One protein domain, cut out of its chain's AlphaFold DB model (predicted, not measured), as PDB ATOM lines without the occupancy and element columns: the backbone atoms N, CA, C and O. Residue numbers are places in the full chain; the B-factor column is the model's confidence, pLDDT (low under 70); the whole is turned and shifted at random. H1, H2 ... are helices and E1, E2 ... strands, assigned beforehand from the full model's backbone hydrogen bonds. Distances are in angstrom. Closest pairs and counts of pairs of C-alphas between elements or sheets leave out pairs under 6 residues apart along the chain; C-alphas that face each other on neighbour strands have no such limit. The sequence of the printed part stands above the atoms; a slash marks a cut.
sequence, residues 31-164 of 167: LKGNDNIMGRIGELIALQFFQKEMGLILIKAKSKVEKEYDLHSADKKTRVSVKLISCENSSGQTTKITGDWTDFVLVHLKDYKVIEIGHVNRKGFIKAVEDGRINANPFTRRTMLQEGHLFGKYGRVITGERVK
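This is residues 31 to 164 of the 167 residues of an uncharacterized protein of Bacteroidetes bacterium (UniProt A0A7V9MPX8). A twisted sheet of four strands, E1, E3, E4 and E6, has the long helix H1 laid across one face, while the opposite face is covered in part by the short helices H4 and H3 over the E4 and E6 side and by the small two-strand sheet of E2 and E5 near E1, away from H4. The long stretch of residues 55 to 78 loops past the E1 edge of the large sheet and is tied to E1 by a short pairing of residues 71 to 72 with residues 79 to 80. The 134 printed residues hold five named helices and six named strands, in the order H1 E1 E2 E3 E4 H2 E5 H3 H4 E6 H5. The large sheet has the order E1 E3 E4 E6 and is mixed, the small one is antiparallel, and the class is mixed, helices and strands. The whole is compact, with a radius of gyration of the C-alphas of 13.8 A, and rounded, spanning 34 by 34 by 28 A.

In the large sheet E1, residues 79 to 85, is parallel to E3, residues 103 to 110, with N 83 and O 105 2.8 A apart. E3 and E4, residues 113 to 121, form a hairpin, with N 106 and O 118 2.9 A apart. E4 and E6, residues 156 to 159, are antiparallel, with N 158 and O 117 2.9 A apart. H1, residues 37 to 54, is on this sheet at a height of 8.2 A and runs only just across the strands, at 60.1 degrees to E3 on the local plane. Its closest C-alphas to E1 are those of Gly 42 and Leu 84, 5.5 A apart. H4, residues 150 to 154, lies on the opposite face, 6.4 A over the sheet; the C-alphas of Phe 151 and Gly 118 are its closest to E4, at 5.5 A. H2, residues 122 to 130, only grazes the sheet and touches H4, the closest C-alphas being those of Gly 124 and Tyr 154, 4.7 A apart. H3, residues 142 to 145, also only grazes the sheet and touches H4 only at the corner, with the C-alphas of Met 144 and Leu 150 closest at 5.1 A. E2, residues 93 to 96, and E5, residues 139 to 141, are antiparallel, with N 94 and O 140 2.9 A apart. H5, residues 160 to 163, only grazes the large sheet. Every O i to N i+4 pair is within hydrogen-bond range in H1, H2 and H4; H3 and H5 are too short for one.

H1 measures 25.1 A from C-alpha 37 at (-2.928, -23.231, -4.252) to C-alpha 54. E4 measures 24.4 A, E3 23.2 A and E1 20.2 A. H5 ends at C-alpha 163, at (-17.912, -19.577, 8.780).

The C-alphas of Val 65 and Glu 161 are farthest apart, at 38.0 A. The printed part has no cut, and the link from H1 to E1, 24 residues, is long. Residues 63 to 67 have a pLDDT under 70.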
ATOM      1  N   LEU A  31     -11.635 -29.504  -8.302       86.56
ATOM      2  CA  LEU A  31     -10.409 -28.820  -7.850       86.56
ATOM      3  C   LEU A  31      -9.237 -28.930  -8.842       86.56
ATOM      4  O   LEU A  31      -8.097 -28.561  -8.528       86.56
ATOM      5  N   LYS A  32      -9.480 -29.471 -10.040       84.00
ATOM      6  CA  LYS A  32      -8.457 -29.611 -11.083       84.00
ATOM      7  C   LYS A  32      -8.201 -28.278 -11.802       84.00
ATOM      8  O   LYS A  32      -9.086 -27.443 -11.933       84.00
ATOM      9  N   GLY A  33      -6.981 -28.092 -12.312       72.94
ATOM     10  CA  GLY A  33      -6.667 -27.051 -13.306       72.94
ATOM     11  C   GLY A  33      -6.360 -25.635 -12.799       72.94
ATOM     12  O   GLY A  33      -6.130 -24.761 -13.626       72.94
ATOM     13  N   ASN A  34      -6.329 -25.384 -11.486       74.94
ATOM     14  CA  ASN A  34      -5.865 -24.100 -10.946       74.94
ATOM     15  C   ASN A  34      -4.392 -24.198 -10.515       74.94
ATOM     16  O   ASN A  34      -4.037 -25.033  -9.684       74.94
ATOM     17  N   ASP A  35      -3.511 -23.374 -11.068       73.94
ATOM     18  CA  ASP A  35      -2.070 -23.464 -10.780       73.94
ATOM     19  C   ASP A  35      -1.694 -22.817  -9.436       73.94
ATOM     20  O   ASP A  35      -0.623 -23.079  -8.877       73.94
ATOM     21  N   ASN A  36      -2.604 -22.020  -8.868       86.44
ATOM     22  CA  ASN A  36      -2.440 -21.361  -7.582       86.44
ATOM     23  C   ASN A  36      -3.155 -22.144  -6.465       86.44
ATOM     24  O   ASN A  36      -4.366 -22.374  -6.511       86.44
ATOM     25  N   ILE A  37      -2.405 -22.509  -5.419       89.69
ATOM     26  CA  ILE A  37      -2.928 -23.231  -4.252       89.69
ATOM     27  C   ILE A  37      -4.030 -22.448  -3.526       89.69
ATOM     28  O   ILE A  37      -5.050 -23.028  -3.166       89.69
ATOM     29  N   MET A  38      -3.885 -21.126  -3.398       90.25
ATOM     30  CA  MET A  38      -4.890 -20.266  -2.769       90.25
ATOM     31  C   MET A  38      -6.172 -20.206  -3.596       90.25
ATOM     32  O   MET A  38      -7.267 -20.179  -3.042       90.25
ATOM     33  N   GLY A  39      -6.044 -20.256  -4.926       90.25
ATOM     34  CA  GLY A  39      -7.184 -20.383  -5.829       90.25
ATOM     35  C   GLY A  39      -7.943 -21.694  -5.612       90.25
ATOM     36  O   GLY A  39      -9.156 -21.666  -5.418       90.25
ATOM     37  N   ARG A  40      -7.234 -22.831  -5.530       91.75
ATOM     38  CA  ARG A  40      -7.850 -24.140  -5.222       91.75
ATOM     39  C   ARG A  40      -8.523 -24.176  -3.855       91.75
ATOM     40  O   ARG A  40      -9.596 -24.754  -3.730       91.75
ATOM     41  N   ILE A  41      -7.908 -23.578  -2.836       93.94
ATOM     42  CA  ILE A  41      -8.507 -23.480  -1.498       93.94
ATOM     43  C   ILE A  41      -9.794 -22.648  -1.559       93.94
ATOM     44  O   ILE A  41     -10.810 -23.054  -1.001       93.94
ATOM     45  N   GLY A  42      -9.788 -21.530  -2.292       94.88
ATOM     46  CA  GLY A  42     -10.994 -20.734  -2.525       94.88
ATOM     47  C   GLY A  42     -12.101 -21.535  -3.209       94.88
ATOM     48  O   GLY A  42     -13.246 -21.493  -2.766       94.88
ATOM     49  N   GLU A  43     -11.763 -22.310  -4.241       94.88
ATOM     50  CA  GLU A  43     -12.703 -23.203  -4.929       94.88
ATOM     51  C   GLU A  43     -13.259 -24.289  -3.998       94.88
ATOM     52  O   GLU A  43     -14.464 -24.528  -4.003       94.88
ATOM     53  N   LEU A  44     -12.425 -24.899  -3.148       95.56
ATOM     54  CA  LEU A  44     -12.866 -25.867  -2.138       95.56
ATOM     55  C   LEU A  44     -13.874 -25.248  -1.161       95.56
ATOM     56  O   LEU A  44     -14.918 -25.844  -0.892       95.56
ATOM     57  N   ILE A  45     -13.592 -24.046  -0.661       96.75
ATOM     58  CA  ILE A  45     -14.497 -23.324   0.242       96.75
ATOM     59  C   ILE A  45     -15.809 -22.986  -0.474       96.75
ATOM     60  O   ILE A  45     -16.884 -23.165   0.098       96.75
ATOM     61  N   ALA A  46     -15.754 -22.565  -1.741       96.69
ATOM     62  CA  ALA A  46     -16.950 -22.317  -2.539       96.69
ATOM     63  C   ALA A  46     -17.781 -23.596  -2.747       96.69
ATOM     64  O   ALA A  46     -18.997 -23.557  -2.576       96.69
ATOM     65  N   LEU A  47     -17.155 -24.740  -3.042       95.62
ATOM     66  CA  LEU A  47     -17.852 -26.028  -3.157       95.62
ATOM     67  C   LEU A  47     -18.589 -26.382  -1.864       95.62
ATOM     68  O   LEU A  47     -19.778 -26.698  -1.902       95.62
ATOM     69  N   GLN A  48     -17.907 -26.263  -0.723       95.94
ATOM     70  CA  GLN A  48     -18.525 -26.467   0.584       95.94
ATOM     71  C   GLN A  48     -19.692 -25.498   0.800       95.94
ATOM     72  O   GLN A  48     -20.729 -25.906   1.313       95.94
ATOM     73  N   PHE A  49     -19.541 -24.227   0.414       96.81
ATOM     74  CA  PHE A  49     -20.560 -23.190   0.596       96.81
ATOM     75  C   PHE A  49     -21.822 -23.494  -0.204       96.81
ATOM     76  O   PHE A  49     -22.917 -23.498   0.353       96.81
ATOM     77  N   PHE A  50     -21.691 -23.803  -1.492       96.31
ATOM     78  CA  PHE A  50     -22.843 -24.139  -2.329       96.31
ATOM     79  C   PHE A  50     -23.513 -25.442  -1.891       96.31
ATOM     80  O   PHE A  50     -24.742 -25.520  -1.879       96.31
ATOM     81  N   GLN A  51     -22.736 -26.429  -1.447       95.06
ATOM     82  CA  GLN A  51     -23.295 -27.668  -0.922       95.06
ATOM     83  C   GLN A  51     -24.072 -27.434   0.381       95.06
ATOM     84  O   GLN A  51     -25.215 -27.870   0.493       95.06
ATOM     85  N   LYS A  52     -23.485 -26.727   1.356       94.69
ATOM     86  CA  LYS A  52     -24.085 -26.509   2.684       94.69
ATOM     87  C   LYS A  52     -25.235 -25.503   2.666       94.69
ATOM     88  O   LYS A  52     -26.253 -25.735   3.304       94.69
ATOM     89  N   GLU A  53     -25.083 -24.393   1.948       94.25
ATOM     90  CA  GLU A  53     -26.037 -23.276   1.989       94.25
ATOM     91  C   GLU A  53     -27.105 -23.342   0.891       94.25
ATOM     92  O   GLU A  53     -28.068 -22.579   0.947       94.25
ATOM     93  N   MET A  54     -26.913 -24.169  -0.144       93.94
ATOM     94  CA  MET A  54     -27.838 -24.261  -1.283       93.94
ATOM     95  C   MET A  54     -28.163 -25.693  -1.720       93.94
ATOM     96  O   MET A  54     -28.982 -25.870  -2.618       93.94
ATOM     97  N   GLY A  55     -27.524 -26.716  -1.141       95.00
ATOM     98  CA  GLY A  55     -27.691 -28.102  -1.590       95.00
ATOM     99  C   GLY A  55     -27.176 -28.352  -3.011       95.00
ATOM    100  O   GLY A  55     -27.570 -29.334  -3.639       95.00
ATOM    101  N   LEU A  56     -26.327 -27.466  -3.547       94.50
ATOM    102  CA  LEU A  56     -25.836 -27.545  -4.920       94.50
ATOM    103  C   LEU A  56     -24.492 -28.266  -4.990       94.50
ATOM    104  O   LEU A  56     -23.550 -27.944  -4.267       94.50
ATOM    105  N   ILE A  57     -24.396 -29.206  -5.928       93.94
ATOM    106  CA  ILE A  57     -23.148 -29.875  -6.289       93.94
ATOM    107  C   ILE A  57     -22.612 -29.205  -7.551       93.94
ATOM    108  O   ILE A  57     -23.284 -29.180  -8.585       93.94
ATOM    109  N   LEU A  58     -21.400 -28.661  -7.463       93.75
ATOM    110  CA  LEU A  58     -20.730 -28.004  -8.581       93.75
ATOM    111  C   LEU A  58     -19.528 -28.824  -9.054       93.75
ATOM    112  O   LEU A  58     -18.891 -29.541  -8.283       93.75
ATOM    113  N   ILE A  59     -19.211 -28.681 -10.333       91.75
ATOM    114  CA  ILE A  59     -18.065 -29.290 -11.006       91.75
ATOM    115  C   ILE A  59     -17.181 -28.208 -11.631       91.75
ATOM    116  O   ILE A  59     -17.603 -27.063 -11.793       91.75
ATOM    117  N   LYS A  60     -15.937 -28.559 -11.968       90.56
ATOM    118  CA  LYS A  60     -14.967 -27.624 -12.551       90.56
ATOM    119  C   LYS A  60     -15.371 -27.233 -13.972       90.56
ATOM    120  O   LYS A  60     -15.727 -28.104 -14.766       90.56
ATOM    121  N   ALA A  61     -15.218 -25.953 -14.313       86.62
ATOM    122  CA  ALA A  61     -15.231 -25.509 -15.706       86.62
ATOM    123  C   ALA A  61     -14.038 -26.122 -16.471       86.62
ATOM    124  O   ALA A  61     -12.880 -25.971 -16.077       86.62
ATOM    125  N   LYS A  62     -14.307 -26.872 -17.544       73.44
ATOM    126  CA  LYS A  62     -13.335 -27.797 -18.160       73.44
ATOM    127  C   LYS A  62     -12.364 -27.136 -19.132       73.44
ATOM    128  O   LYS A  62     -11.380 -27.767 -19.512       73.44
ATOM    129  N   SER A  63     -12.625 -25.912 -19.591       63.72
ATOM    130  CA  SER A  63     -11.864 -25.347 -20.710       63.72
ATOM    131  C   SER A  63     -11.319 -23.945 -20.456       63.72
ATOM    132  O   SER A  63     -11.942 -23.114 -19.806       63.72
ATOM    133  N   LYS A  64     -10.190 -23.640 -21.111       54.72
ATOM    134  CA  LYS A  64      -9.686 -22.268 -21.306       54.72
ATOM    135  C   LYS A  64     -10.646 -21.381 -22.125       54.72
ATOM    136  O   LYS A  64     -10.340 -20.208 -22.318       54.72
ATOM    137  N   VAL A  65     -11.741 -21.933 -22.651       50.28
ATOM    138  CA  VAL A  65     -12.806 -21.204 -23.357       50.28
ATOM    139  C   VAL A  65     -13.892 -20.766 -22.364       50.28
ATOM    140  O   VAL A  65     -14.408 -19.664 -22.478       50.28
ATOM    141  N   GLU A  66     -14.135 -21.545 -21.305       61.09
ATOM    142  CA  GLU A  66     -14.978 -21.204 -20.146       61.09
ATOM    143  C   GLU A  66     -14.214 -20.307 -19.144       61.09
ATOM    144  O   GLU A  66     -14.284 -20.490 -17.935       61.09
ATOM    145  N   LYS A  67     -13.457 -19.318 -19.641       64.62
ATOM    146  CA  LYS A  67     -12.586 -18.417 -18.849       64.62
ATOM    147  C   LYS A  67     -13.318 -17.507 -17.860       64.62
ATOM    148  O   LYS A  67     -12.683 -16.712 -17.169       64.62
ATOM    149  N   GLU A  68     -14.638 -17.567 -17.848       78.12
ATOM    150  CA  GLU A  68     -15.494 -16.554 -17.244       78.12
ATOM    151  C   GLU A  68     -16.086 -16.981 -15.897       78.12
ATOM    152  O   GLU A  68     -16.612 -16.141 -15.168       78.12
ATOM    153  N   TYR A  69     -15.964 -18.263 -15.541       89.31
ATOM    154  CA  TYR A  69     -16.382 -18.817 -14.256       89.31
ATOM    155  C   TYR A  69     -15.522 -20.033 -13.883       89.31
ATOM    156  O   TYR A  69     -14.936 -20.696 -14.736       89.31
ATOM    157  N   ASP A  70     -15.438 -20.329 -12.591       91.12
ATOM    158  CA  ASP A  70     -14.535 -21.337 -12.032       91.12
ATOM    159  C   ASP A  70     -15.230 -22.696 -11.840       91.12
ATOM    160  O   ASP A  70     -14.605 -23.747 -12.019       91.12
ATOM    161  N   LEU A  71     -16.526 -22.677 -11.500       93.44
ATOM    162  CA  LEU A  71     -17.350 -23.854 -11.195       93.44
ATOM    163  C   LEU A  71     -18.726 -23.755 -11.871       93.44
ATOM    164  O   LEU A  71     -19.205 -22.655 -12.143       93.44
ATOM    165  N   HIS A  72     -19.404 -24.879 -12.102       93.94
ATOM    166  CA  HIS A  72     -20.783 -24.878 -12.599       93.94
ATOM    167  C   HIS A  72     -21.605 -26.096 -12.154       93.94
ATOM    168  O   HIS A  72     -21.050 -27.135 -11.806       93.94
ATOM    169  N   SER A  73     -22.935 -25.986 -12.180       94.31
ATOM    170  CA  SER A  73     -23.851 -27.125 -12.006       94.31
ATOM    171  C   SER A  73     -23.844 -28.038 -13.237       94.31
ATOM    172  O   SER A  73     -23.466 -27.615 -14.332       94.31
ATOM    173  N   ALA A  74     -24.298 -29.287 -13.098       91.44
ATOM    174  CA  ALA A  74     -24.344 -30.244 -14.213       91.44
ATOM    175  C   ALA A  74     -25.158 -29.733 -15.422       91.44
ATOM    176  O   ALA A  74     -24.764 -29.949 -16.565       91.44
ATOM    177  N   ASP A  75     -26.244 -28.996 -15.172       91.81
ATOM    178  CA  ASP A  75     -27.094 -28.374 -16.197       91.81
ATOM    179  C   ASP A  75     -26.587 -27.005 -16.695       91.81
ATOM    180  O   ASP A  75     -27.251 -26.357 -17.503       91.81
ATOM    181  N   LYS A  76     -25.426 -26.546 -16.199       89.69
ATOM    182  CA  LYS A  76     -24.798 -25.242 -16.479       89.69
ATOM    183  C   LYS A  76     -25.667 -24.011 -16.188       89.69
ATOM    184  O   LYS A  76     -25.288 -22.904 -16.567       89.69
ATOM    185  N   LYS A  77     -26.798 -24.158 -15.486       93.12
ATOM    186  CA  LYS A  77     -27.634 -23.013 -15.085       93.12
ATOM    187  C   LYS A  77     -27.002 -22.198 -13.967       93.12
ATOM    188  O   LYS A  77     -27.245 -21.001 -13.892       93.12
ATOM    189  N   THR A  78     -26.191 -22.836 -13.126       95.31
ATOM    190  CA  THR A  78     -25.369 -22.165 -12.118       95.31
ATOM    191  C   THR A  78     -23.932 -22.150 -12.610       95.31
ATOM    192  O   THR A  78     -23.363 -23.208 -12.870       95.31
ATOM    193  N   ARG A  79     -23.348 -20.962 -12.744       95.25
ATOM    194  CA  ARG A  79     -21.965 -20.714 -13.167       95.25
ATOM    195  C   ARG A  79     -21.344 -19.763 -12.159       95.25
ATOM    196  O   ARG A  79     -21.790 -18.625 -12.026       95.25
ATOM    197  N   VAL A  80     -20.359 -20.242 -11.417       95.88
ATOM    198  CA  VAL A  80     -19.819 -19.564 -10.241       95.88
ATOM    199  C   VAL A  80     -18.419 -19.065 -10.533       95.88
ATOM    200  O   VAL A  80     -17.544 -19.873 -10.842       95.88
ATOM    201  N   SER A  81     -18.180 -17.766 -10.367       95.31
ATOM    202  CA  SER A  81     -16.813 -17.260 -10.230       95.31
ATOM    203  C   SER A  81     -16.437 -17.115  -8.757       95.31
ATOM    204  O   SER A  81     -17.224 -16.635  -7.939       95.31
ATOM    205  N   VAL A  82     -15.229 -17.551  -8.421       95.12
ATOM    206  CA  VAL A  82     -14.694 -17.605  -7.066       95.12
ATOM    207  C   VAL A  82     -13.463 -16.720  -6.984       95.12
ATOM    208  O   VAL A  82     -12.517 -16.838  -7.766       95.12
ATOM    209  N   LYS A  83     -13.446 -15.833  -5.995       95.00
ATOM    210  CA  LYS A  83     -12.275 -15.041  -5.636       95.00
ATOM    211  C   LYS A  83     -11.954 -15.229  -4.169       95.00
ATOM    212  O   LYS A  83     -12.842 -15.353  -3.333       95.00
ATOM    213  N   LEU A  84     -10.664 -15.219  -3.871       95.44
ATOM    214  CA  LEU A  84     -10.151 -15.318  -2.519       95.44
ATOM    215  C   LEU A  84      -9.221 -14.139  -2.248       95.44
ATOM    216  O   LEU A  84      -8.398 -13.787  -3.094       95.44
ATOM    217  N   ILE A  85      -9.384 -13.527  -1.078       95.19
ATOM    218  CA  ILE A  85      -8.470 -12.534  -0.516       95.19
ATOM    219  C   ILE A  85      -7.896 -13.137   0.764       95.19
ATOM    220  O   ILE A  85      -8.654 -13.461   1.677       95.19
ATOM    221  N   SER A  86      -6.576 -13.293   0.827       92.81
ATOM    222  CA  SER A  86      -5.857 -13.762   2.017       92.81
ATOM    223  C   SER A  86      -4.972 -12.673   2.619       92.81
ATOM    224  O   SER A  86      -4.825 -11.583   2.063       92.81
ATOM    225  N   CYS A  87      -4.324 -12.995   3.741       87.62
ATOM    226  CA  CYS A  87      -3.265 -12.178   4.330       87.62
ATOM    227  C   CYS A  87      -2.064 -11.949   3.392       87.62
ATOM    228  O   CYS A  87      -1.325 -10.990   3.588       87.62
ATOM    229  N   GLU A  88      -1.894 -12.767   2.347       87.00
ATOM    230  CA  GLU A  88      -0.850 -12.586   1.325       87.00
ATOM    231  C   GLU A  88      -1.200 -11.458   0.335       87.00
ATOM    232  O   GLU A  88      -0.337 -10.941  -0.375       87.00
ATOM    233  N   ASN A  89      -2.466 -11.024   0.292       85.25
ATOM    234  CA  ASN A  89      -2.917  -9.922  -0.551       85.25
ATOM    235  C   ASN A  89      -2.848  -8.585   0.205       85.25
ATOM    236  O   ASN A  89      -3.857  -8.085   0.707       85.25
ATOM    237  N   SER A  90      -1.668  -7.961   0.227       77.56
ATOM    238  CA  SER A  90      -1.425  -6.683   0.927       77.56
ATOM    239  C   SER A  90      -2.333  -5.527   0.478       77.56
ATOM    240  O   SER A  90      -2.651  -4.643   1.269       77.56
ATOM    241  N   SER A  91      -2.798  -5.542  -0.774       82.75
ATOM    242  CA  SER A  91      -3.672  -4.505  -1.340       82.75
ATOM    243  C   SER A  91      -5.143  -4.622  -0.916       82.75
ATOM    244  O   SER A  91      -5.936  -3.730  -1.217       82.75
ATOM    245  N   GLY A  92      -5.543  -5.730  -0.274       83.12
ATOM    246  CA  GLY A  92      -6.942  -5.998   0.079       83.12
ATOM    247  C   GLY A  92      -7.881  -6.134  -1.128       83.12
ATOM    248  O   GLY A  92      -9.104  -6.031  -0.976       83.12
ATOM    249  N   GLN A  93      -7.321  -6.339  -2.324       88.25
ATOM    250  CA  GLN A  93      -8.055  -6.525  -3.569       88.25
ATOM    251  C   GLN A  93      -7.413  -7.604  -4.447       88.25
ATOM    252  O   GLN A  93      -6.211  -7.850  -4.380       88.25
ATOM    253  N   THR A  94      -8.220  -8.231  -5.296       88.12
ATOM    254  CA  THR A  94      -7.776  -9.207  -6.302       88.12
ATOM    255  C   THR A  94      -8.312  -8.815  -7.681       88.12
ATOM    256  O   THR A  94      -8.664  -7.658  -7.902       88.12
ATOM    257  N   THR A  95      -8.344  -9.741  -8.636       88.81
ATOM    258  CA  THR A  95      -8.733  -9.499 -10.030       88.81
ATOM    259  C   THR A  95     -10.125  -8.876 -10.171       88.81
ATOM    260  O   THR A  95     -10.978  -8.977  -9.281       88.81
ATOM    261  N   LYS A  96     -10.368  -8.255 -11.329       92.19
ATOM    262  CA  LYS A  96     -11.679  -7.702 -11.678       92.19
ATOM    263  C   LYS A  96     -12.760  -8.782 -11.713       92.19
ATOM    264  O   LYS A  96     -12.482  -9.938 -12.029       92.19
ATOM    265  N   ILE A  97     -13.980  -8.372 -11.392       91.94
ATOM    266  CA  ILE A  97     -15.193  -9.146 -11.631       91.94
ATOM    267  C   ILE A  97     -15.568  -8.918 -13.094       91.94
ATOM    268  O   ILE A  97     -15.892  -7.797 -13.478       91.94
ATOM    269  N   THR A  98     -15.460  -9.963 -13.908       88.50
ATOM    270  CA  THR A  98     -15.731  -9.944 -15.354       88.50
ATOM    271  C   THR A  98     -16.343 -11.276 -15.780       88.50
ATOM    272  O   THR A  98     -16.250 -12.249 -15.035       88.50
ATOM    273  N   GLY A  99     -16.911 -11.329 -16.986       85.06
ATOM    274  CA  GLY A  99     -17.413 -12.563 -17.592       85.06
ATOM    275  C   GLY A  99     -18.877 -12.894 -17.281       85.06
ATOM    276  O   GLY A  99     -19.577 -12.156 -16.572       85.06
ATOM    277  N   ASP A 100     -19.331 -14.003 -17.855       88.69
ATOM    278  CA  ASP A 100     -20.675 -14.565 -17.791       88.69
ATOM    279  C   ASP A 100     -20.808 -15.638 -16.697       88.69
ATOM    280  O   ASP A 100     -20.883 -16.847 -16.931       88.69
ATOM    281  N   TRP A 101     -20.842 -15.161 -15.458       94.19
ATOM    282  CA  TRP A 101     -21.195 -15.937 -14.275       94.19
ATOM    283  C   TRP A 101     -22.634 -15.619 -13.841       94.19
ATOM    284  O   TRP A 101     -23.144 -14.514 -14.047       94.19
ATOM    285  N   THR A 102     -23.293 -16.583 -13.200       96.69
ATOM    286  CA  THR A 102     -24.600 -16.390 -12.548       96.69
ATOM    287  C   THR A 102     -24.449 -16.067 -11.074       96.69
ATOM    288  O   THR A 102     -25.240 -15.292 -10.539       96.69
ATOM    289  N   ASP A 103     -23.404 -16.602 -10.446       97.88
ATOM    290  CA  ASP A 103     -23.088 -16.394  -9.044       97.88
ATOM    291  C   ASP A 103     -21.619 -16.016  -8.868       97.88
ATOM    292  O   ASP A 103     -20.729 -16.514  -9.558       97.88
ATOM    293  N   PHE A 104     -21.360 -15.121  -7.925       97.56
ATOM    294  CA  PHE A 104     -20.021 -14.681  -7.580       97.56
ATOM    295  C   PHE A 104     -19.795 -14.860  -6.085       97.56
ATOM    296  O   PHE A 104     -20.617 -14.431  -5.268       97.56
ATOM    297  N   VAL A 105     -18.673 -15.485  -5.734       97.88
ATOM    298  CA  VAL A 105     -18.266 -15.729  -4.352       97.88
ATOM    299  C   VAL A 105     -16.932 -15.060  -4.069       97.88
ATOM    300  O   VAL A 105     -15.956 -15.254  -4.793       97.88
ATOM    301  N   LEU A 106     -16.888 -14.303  -2.975       97.62
ATOM    302  CA  LEU A 106     -15.664 -13.779  -2.390       97.62
ATOM    303  C   LEU A 106     -15.418 -14.443  -1.036       97.62
ATOM    304  O   LEU A 106     -16.197 -14.262  -0.105       97.62
ATOM    305  N   VAL A 107     -14.304 -15.158  -0.918       97.38
ATOM    306  CA  VAL A 107     -13.805 -15.722   0.338       97.38
ATOM    307  C   VAL A 107     -12.752 -14.787   0.924       97.38
ATOM    308  O   VAL A 107     -11.788 -14.429   0.246       97.38
ATOM    309  N   HIS A 108     -12.907 -14.412   2.190       96.19
ATOM    310  CA  HIS A 108     -11.915 -13.633   2.923       96.19
ATOM    311  C   HIS A 108     -11.265 -14.492   4.011       96.19
ATOM    312  O   HIS A 108     -11.919 -14.921   4.967       96.19
ATOM    313  N   LEU A 109      -9.960 -14.724   3.852       94.88
ATOM    314  CA  LEU A 109      -9.116 -15.377   4.843       94.88
ATOM    315  C   LEU A 109      -8.327 -14.344   5.647       94.88
ATOM    316  O   LEU A 109      -7.639 -13.493   5.078       94.88
ATOM    317  N   LYS A 110      -8.341 -14.492   6.970       92.25
ATOM    318  CA  LYS A 110      -7.450 -13.784   7.893       92.25
ATOM    319  C   LYS A 110      -6.761 -14.814   8.774       92.25
ATOM    320  O   LYS A 110      -7.427 -15.710   9.282       92.25
ATOM    321  N   ASP A 111      -5.441 -14.711   8.914       90.50
ATOM    322  CA  ASP A 111      -4.634 -15.666   9.689       90.50
ATOM    323  C   ASP A 111      -4.909 -17.127   9.279       90.50
ATOM    324  O   ASP A 111      -5.049 -18.018  10.114       90.50
ATOM    325  N   TYR A 112      -5.057 -17.342   7.965       90.44
ATOM    326  CA  TYR A 112      -5.411 -18.621   7.337       90.44
ATOM    327  C   TYR A 112      -6.733 -19.258   7.818       90.44
ATOM    328  O   TYR A 112      -6.941 -20.454   7.635       90.44
ATOM    329  N   LYS A 113      -7.662 -18.459   8.364       93.88
ATOM    330  CA  LYS A 113      -9.030 -18.860   8.738       93.88
ATOM    331  C   LYS A 113     -10.066 -18.103   7.917       93.88
ATOM    332  O   LYS A 113      -9.876 -16.919   7.629       93.88
ATOM    333  N   VAL A 114     -11.176 -18.756   7.571       96.44
ATOM    334  CA  VAL A 114     -12.306 -18.082   6.916       96.44
ATOM    335  C   VAL A 114     -12.988 -17.162   7.922       96.44
ATOM    336  O   VAL A 114     -13.466 -17.614   8.958       96.44
ATOM    337  N   ILE A 115     -13.039 -15.865   7.614       96.12
ATOM    338  CA  ILE A 115     -13.733 -14.876   8.455       96.12
ATOM    339  C   ILE A 115     -15.063 -14.466   7.831       96.12
ATOM    340  O   ILE A 115     -16.043 -14.249   8.543       96.12
ATOM    341  N   GLU A 116     -15.104 -14.364   6.502       96.88
ATOM    342  CA  GLU A 116     -16.282 -13.907   5.773       96.88
ATOM    343  C   GLU A 116     -16.371 -14.615   4.420       96.88
ATOM    344  O   GLU A 116     -15.361 -14.799   3.729       96.88
ATOM    345  N   ILE A 117     -17.590 -14.970   4.019       98.12
ATOM    346  CA  ILE A 117     -17.892 -15.389   2.649       98.12
ATOM    347  C   ILE A 117     -19.017 -14.497   2.128       98.12
ATOM    348  O   ILE A 117     -20.126 -14.490   2.666       98.12
ATOM    349  N   GLY A 118     -18.719 -13.735   1.080       98.25
ATOM    350  CA  GLY A 118     -19.686 -12.951   0.327       98.25
ATOM    351  C   GLY A 118     -20.203 -13.742  -0.863       98.25
ATOM    352  O   GLY A 118     -19.418 -14.338  -1.597       98.25
ATOM    353  N   HIS A 119     -21.511 -13.718  -1.084       98.44
ATOM    354  CA  HIS A 119     -22.153 -14.306  -2.256       98.44
ATOM    355  C   HIS A 119     -23.145 -13.318  -2.862       98.44
ATOM    356  O   HIS A 119     -23.942 -12.712  -2.149       98.44
ATOM    357  N   VAL A 120     -23.087 -13.137  -4.178       98.25
ATOM    358  CA  VAL A 120     -24.036 -12.312  -4.932       98.25
ATOM    359  C   VAL A 120     -24.381 -13.010  -6.240       98.25
ATOM    360  O   VAL A 120     -23.510 -13.571  -6.901       98.25
ATOM    361  N   ASN A 121     -25.655 -12.980  -6.623       98.00
ATOM    362  CA  ASN A 121     -26.079 -13.466  -7.933       98.00
ATOM    363  C   ASN A 121     -26.029 -12.338  -8.975       98.00
ATOM    364  O   ASN A 121     -25.917 -11.152  -8.650       98.00
ATOM    365  N   ARG A 122     -26.148 -12.695 -10.253       96.81
ATOM    366  CA  ARG A 122     -26.011 -11.747 -11.362       96.81
ATOM    367  C   ARG A 122     -27.025 -10.605 -11.296       96.81
ATOM    368  O   ARG A 122     -26.672  -9.474 -11.612       96.81
ATOM    369  N   LYS A 123     -28.253 -10.876 -10.838       97.81
ATOM    370  CA  LYS A 123     -29.296  -9.850 -10.662       97.81
ATOM    371  C   LYS A 123     -28.895  -8.821  -9.603       97.81
ATOM    372  O   LYS A 123     -29.012  -7.626  -9.849       97.81
ATOM    373  N   GLY A 124     -28.381  -9.275  -8.458       98.12
ATOM    374  CA  GLY A 124     -27.875  -8.399  -7.400       98.12
ATOM    375  C   GLY A 124     -26.713  -7.530  -7.875       98.12
ATOM    376  O   GLY A 124     -26.691  -6.329  -7.627       98.12
ATOM    377  N   PHE A 125     -25.785  -8.108  -8.638       98.06
ATOM    378  CA  PHE A 125     -24.662  -7.362  -9.204       98.06
ATOM    379  C   PHE A 125     -25.094  -6.303 -10.219       98.06
ATOM    380  O   PHE A 125     -24.640  -5.168 -10.121       98.06
ATOM    381  N   ILE A 126     -25.992  -6.643 -11.151       97.44
ATOM    382  CA  ILE A 126     -26.542  -5.679 -12.119       97.44
ATOM    383  C   ILE A 126     -27.207  -4.516 -11.379       97.44
ATOM    384  O   ILE A 126     -26.877  -3.366 -11.644       97.44
ATOM    385  N   LYS A 127     -28.030  -4.809 -10.366       98.06
ATOM    386  CA  LYS A 127     -28.667  -3.773  -9.550       98.06
ATOM    387  C   LYS A 127     -27.654  -2.877  -8.828       98.06
ATOM    388  O   LYS A 127     -27.853  -1.672  -8.726       98.06
ATOM    389  N   ALA A 128     -26.546  -3.435  -8.341       97.69
ATOM    390  CA  ALA A 128     -25.485  -2.651  -7.712       97.69
ATOM    391  C   ALA A 128     -24.786  -1.694  -8.698       97.69
ATOM    392  O   ALA A 128     -24.346  -0.615  -8.292       97.69
ATOM    393  N   VAL A 129     -24.684  -2.081  -9.974       96.88
ATOM    394  CA  VAL A 129     -24.174  -1.225 -11.055       96.88
ATOM    395  C   VAL A 129     -25.190  -0.137 -11.411       96.88
ATOM    396  O   VAL A 129     -24.816   1.029 -11.491       96.88
ATOM    397  N   GLU A 130     -26.467  -0.495 -11.571       97.19
ATOM    398  CA  GLU A 130     -27.565   0.442 -11.866       97.19
ATOM    399  C   GLU A 130     -27.722   1.512 -10.775       97.19
ATOM    400  O   GLU A 130     -27.866   2.693 -11.079       97.19
ATOM    401  N   ASP A 131     -27.589   1.123  -9.505       96.50
ATOM    402  CA  ASP A 131     -27.618   2.031  -8.351       96.50
ATOM    403  C   ASP A 131     -26.324   2.870  -8.198       96.50
ATOM    404  O   ASP A 131     -26.163   3.588  -7.204       96.50
ATOM    405  N   GLY A 132     -25.356   2.735  -9.114       94.19
ATOM    406  CA  GLY A 132     -24.081   3.459  -9.095       94.19
ATOM    407  C   GLY A 132     -23.157   3.087  -7.930       94.19
ATOM    408  O   GLY A 132     -22.267   3.859  -7.572       94.19
ATOM    409  N   ARG A 133     -23.357   1.926  -7.291       94.44
ATOM    410  CA  ARG A 133     -22.555   1.491  -6.129       94.44
ATOM    411  C   ARG A 133     -21.242   0.839  -6.514       94.44
ATOM    412  O   ARG A 133     -20.284   0.903  -5.745       94.44
ATOM    413  N   ILE A 134     -21.195   0.217  -7.683       95.00
ATOM    414  CA  ILE A 134     -19.984  -0.353  -8.267       95.00
ATOM    415  C   ILE A 134     -19.932  -0.057  -9.766       95.00
ATOM    416  O   ILE A 134     -20.955   0.118 -10.417       95.00
ATOM    417  N   ASN A 135     -18.723  -0.051 -10.325       94.25
ATOM    418  CA  ASN A 135     -18.538  -0.038 -11.777       94.25
ATOM    419  C   ASN A 135     -18.915  -1.404 -12.375       94.25
ATOM    420  O   ASN A 135     -18.923  -2.398 -11.658       94.25
ATOM    421  N   ALA A 136     -19.125  -1.477 -13.694       92.75
ATOM    422  CA  ALA A 136     -19.480  -2.724 -14.386       92.75
ATOM    423  C   ALA A 136     -18.412  -3.834 -14.290       92.75
ATOM    424  O   ALA A 136     -18.749  -5.011 -14.285       92.75
ATOM    425  N   ASN A 137     -17.129  -3.458 -14.191       93.25
ATOM    426  CA  ASN A 137     -15.997  -4.386 -14.072       93.25
ATOM    427  C   ASN A 137     -15.090  -3.991 -12.888       93.25
ATOM    428  O   ASN A 137     -13.948  -3.554 -13.095       93.25
ATOM    429  N   PRO A 138     -15.593  -4.041 -11.643       94.44
ATOM    430  CA  PRO A 138     -14.869  -3.551 -10.482       94.44
ATOM    431  C   PRO A 138     -13.765  -4.542 -10.089       94.44
ATOM    432  O   PRO A 138     -13.893  -5.747 -10.296       94.44
ATOM    433  N   PHE A 139     -12.679  -4.056  -9.485       95.19
ATOM    434  CA  PHE A 139     -11.757  -4.944  -8.771       95.19
ATOM    435  C   PHE A 139     -12.478  -5.579  -7.585       95.19
ATOM    436  O   PHE A 139     -13.231  -4.897  -6.894       95.19
ATOM    437  N   THR A 140     -12.236  -6.863  -7.332       95.00
ATOM    438  CA  THR A 140     -12.810  -7.541  -6.165       95.00
ATOM    439  C   THR A 140     -12.087  -7.062  -4.912       95.00
ATOM    440  O   THR A 140     -10.866  -7.194  -4.835       95.00
ATOM    441  N   ARG A 141     -12.808  -6.498  -3.939       95.38
ATOM    442  CA  ARG A 141     -12.224  -5.872  -2.738       95.38
ATOM    443  C   ARG A 141     -12.854  -6.410  -1.468       95.38
ATOM    444  O   ARG A 141     -14.057  -6.645  -1.444       95.38
ATOM    445  N   ARG A 142     -12.079  -6.475  -0.382       94.62
ATOM    446  CA  ARG A 142     -12.606  -6.837   0.945       94.62
ATOM    447  C   ARG A 142     -13.752  -5.924   1.392       94.62
ATOM    448  O   ARG A 142     -14.722  -6.407   1.956       94.62
ATOM    449  N   THR A 143     -13.688  -4.626   1.092       94.75
ATOM    450  CA  THR A 143     -14.750  -3.665   1.453       94.75
ATOM    451  C   THR A 143     -16.104  -3.994   0.829       94.75
ATOM    452  O   THR A 143     -17.127  -3.571   1.346       94.75
ATOM    453  N   MET A 144     -16.150  -4.801  -0.238       96.94
ATOM    454  CA  MET A 144     -17.416  -5.253  -0.820       96.94
ATOM    455  C   MET A 144     -18.251  -6.107   0.145       96.94
ATOM    456  O   MET A 144     -19.458  -6.225  -0.067       96.94
ATOM    457  N   LEU A 145     -17.621  -6.708   1.163       96.31
ATOM    458  CA  LEU A 145     -18.256  -7.525   2.206       96.31
ATOM    459  C   LEU A 145     -18.916  -6.684   3.308       96.31
ATOM    460  O   LEU A 145     -19.675  -7.217   4.106       96.31
ATOM    461  N   GLN A 146     -18.642  -5.381   3.361       95.50
ATOM    462  CA  GLN A 146     -19.216  -4.499   4.373       95.50
ATOM    463  C   GLN A 146     -20.699  -4.219   4.097       95.50
ATOM    464  O   GLN A 146     -21.178  -4.297   2.959       95.50
ATOM    465  N   GLU A 147     -21.427  -3.853   5.151       93.88
ATOM    466  CA  GLU A 147     -22.811  -3.400   5.048       93.88
ATOM    467  C   GLU A 147     -22.931  -2.223   4.064       93.88
ATOM    468  O   GLU A 147     -22.058  -1.361   3.984       93.88
ATOM    469  N   GLY A 148     -23.990  -2.208   3.251       92.75
ATOM    470  CA  GLY A 148     -24.199  -1.166   2.237       92.75
ATOM    471  C   GLY A 148     -23.386  -1.326   0.942       92.75
ATOM    472  O   GLY A 148     -23.711  -0.666  -0.050       92.75
ATOM    473  N   HIS A 149     -22.387  -2.215   0.903       95.50
ATOM    474  CA  HIS A 149     -21.602  -2.525  -0.299       95.50
ATOM    475  C   HIS A 149     -22.168  -3.728  -1.077       95.50
ATOM    476  O   HIS A 149     -23.256  -4.214  -0.779       95.50
ATOM    477  N   LEU A 150     -21.460  -4.192  -2.118       97.56
ATOM    478  CA  LEU A 150     -21.955  -5.198  -3.070       97.56
ATOM    479  C   LEU A 150     -22.584  -6.420  -2.385       97.56
ATOM    480  O   LEU A 150     -23.763  -6.691  -2.601       97.56
ATOM    481  N   PHE A 151     -21.829  -7.144  -1.557       97.81
ATOM    482  CA  PHE A 151     -22.348  -8.353  -0.917       97.81
ATOM    483  C   PHE A 151     -23.303  -8.016   0.225       97.81
ATOM    484  O   PHE A 151     -24.349  -8.644   0.333       97.81
ATOM    485  N   GLY A 152     -22.976  -7.009   1.042       95.25
ATOM    486  CA  GLY A 152     -23.788  -6.637   2.204       95.25
ATOM    487  C   GLY A 152     -25.177  -6.096   1.852       95.25
ATOM    488  O   GLY A 152     -26.106  -6.274   2.629       95.25
ATOM    489  N   LYS A 153     -25.338  -5.454   0.688       97.50
ATOM    490  CA  LYS A 153     -26.609  -4.848   0.254       97.50
ATOM    491  C   LYS A 153     -27.320  -5.615  -0.859       97.50
ATOM    492  O   LYS A 153     -28.545  -5.674  -0.861       97.50
ATOM    493  N   TYR A 154     -26.581  -6.158  -1.826       98.25
ATOM    494  CA  TYR A 154     -27.162  -6.771  -3.031       98.25
ATOM    495  C   TYR A 154     -27.021  -8.293  -3.075       98.25
ATOM    496  O   TYR A 154     -27.500  -8.930  -4.013       98.25
ATOM    497  N   GLY A 155     -26.367  -8.875  -2.076       97.38
ATOM    498  CA  GLY A 155     -26.171 -10.308  -1.943       97.38
ATOM    499  C   GLY A 155     -26.353 -10.741  -0.497       97.38
ATOM    500  O   GLY A 155     -27.305 -10.344   0.173       97.38
ATOM    501  N   ARG A 156     -25.435 -11.577  -0.027       97.12
ATOM    502  CA  ARG A 156     -25.352 -12.007   1.365       97.12
ATOM    503  C   ARG A 156     -23.905 -12.137   1.803       97.12
ATOM    504  O   ARG A 156     -23.031 -12.463   0.999       97.12
ATOM    505  N   VAL A 157     -23.680 -11.947   3.097       97.94
ATOM    506  CA  VAL A 157     -22.393 -12.180   3.753       97.94
ATOM    507  C   VAL A 157     -22.632 -13.122   4.924       97.94
ATOM    508  O   VAL A 157     -23.536 -12.894   5.728       97.94
ATOM    509  N   ILE A 158     -21.854 -14.199   5.008       96.38
ATOM    510  CA  ILE A 158     -21.824 -15.074   6.181       96.38
ATOM    511  C   ILE A 158     -20.538 -14.826   6.964       96.38
ATOM    512  O   ILE A 158     -19.468 -14.699   6.370       96.38
ATOM    513  N   THR A 159     -20.657 -14.732   8.289       95.88
ATOM    514  CA  THR A 159     -19.570 -14.403   9.224       95.88
ATOM    515  C   THR A 159     -19.740 -15.174  10.545       95.88
ATOM    516  O   THR A 159     -20.714 -15.914  10.728       95.88
ATOM    517  N   GLY A 160     -18.792 -15.016  11.475       92.38
ATOM    518  CA  GLY A 160     -18.893 -15.546  12.840       92.38
ATOM    519  C   GLY A 160     -18.916 -17.078  12.910       92.38
ATOM    520  O   GLY A 160     -18.170 -17.753  12.207       92.38
ATOM    521  N   GLU A 161     -19.784 -17.651  13.748       90.38
ATOM    522  CA  GLU A 161     -19.886 -19.113  13.910       90.38
ATOM    523  C   GLU A 161     -20.224 -19.838  12.602       90.38
ATOM    524  O   GLU A 161     -19.764 -20.955  12.376       90.38
ATOM    525  N   ARG A 162     -20.973 -19.190  11.699       91.06
ATOM    526  CA  ARG A 162     -21.378 -19.801  10.426       91.06
ATOM    527  C   ARG A 162     -20.196 -20.095   9.512       91.06
ATOM    528  O   ARG A 162     -20.290 -21.020   8.713       91.06
ATOM    529  N   VAL A 163     -19.095 -19.343   9.621       93.38
ATOM    530  CA  VAL A 163     -17.912 -19.577   8.780       93.38
ATOM    531  C   VAL A 163     -16.921 -20.580   9.375       93.38
ATOM    532  O   VAL A 163     -16.087 -21.092   8.639       93.38
ATOM    533  N   LYS A 164     -17.033 -20.943  10.662       87.62
ATOM    534  CA  LYS A 164     -16.086 -21.867  11.323       87.62
ATOM    535  C   LYS A 164     -16.081 -23.287  10.754       87.62
ATOM    536  O   LYS A 164     -15.155 -24.042  11.007       87.62
TER     537      LYS A 164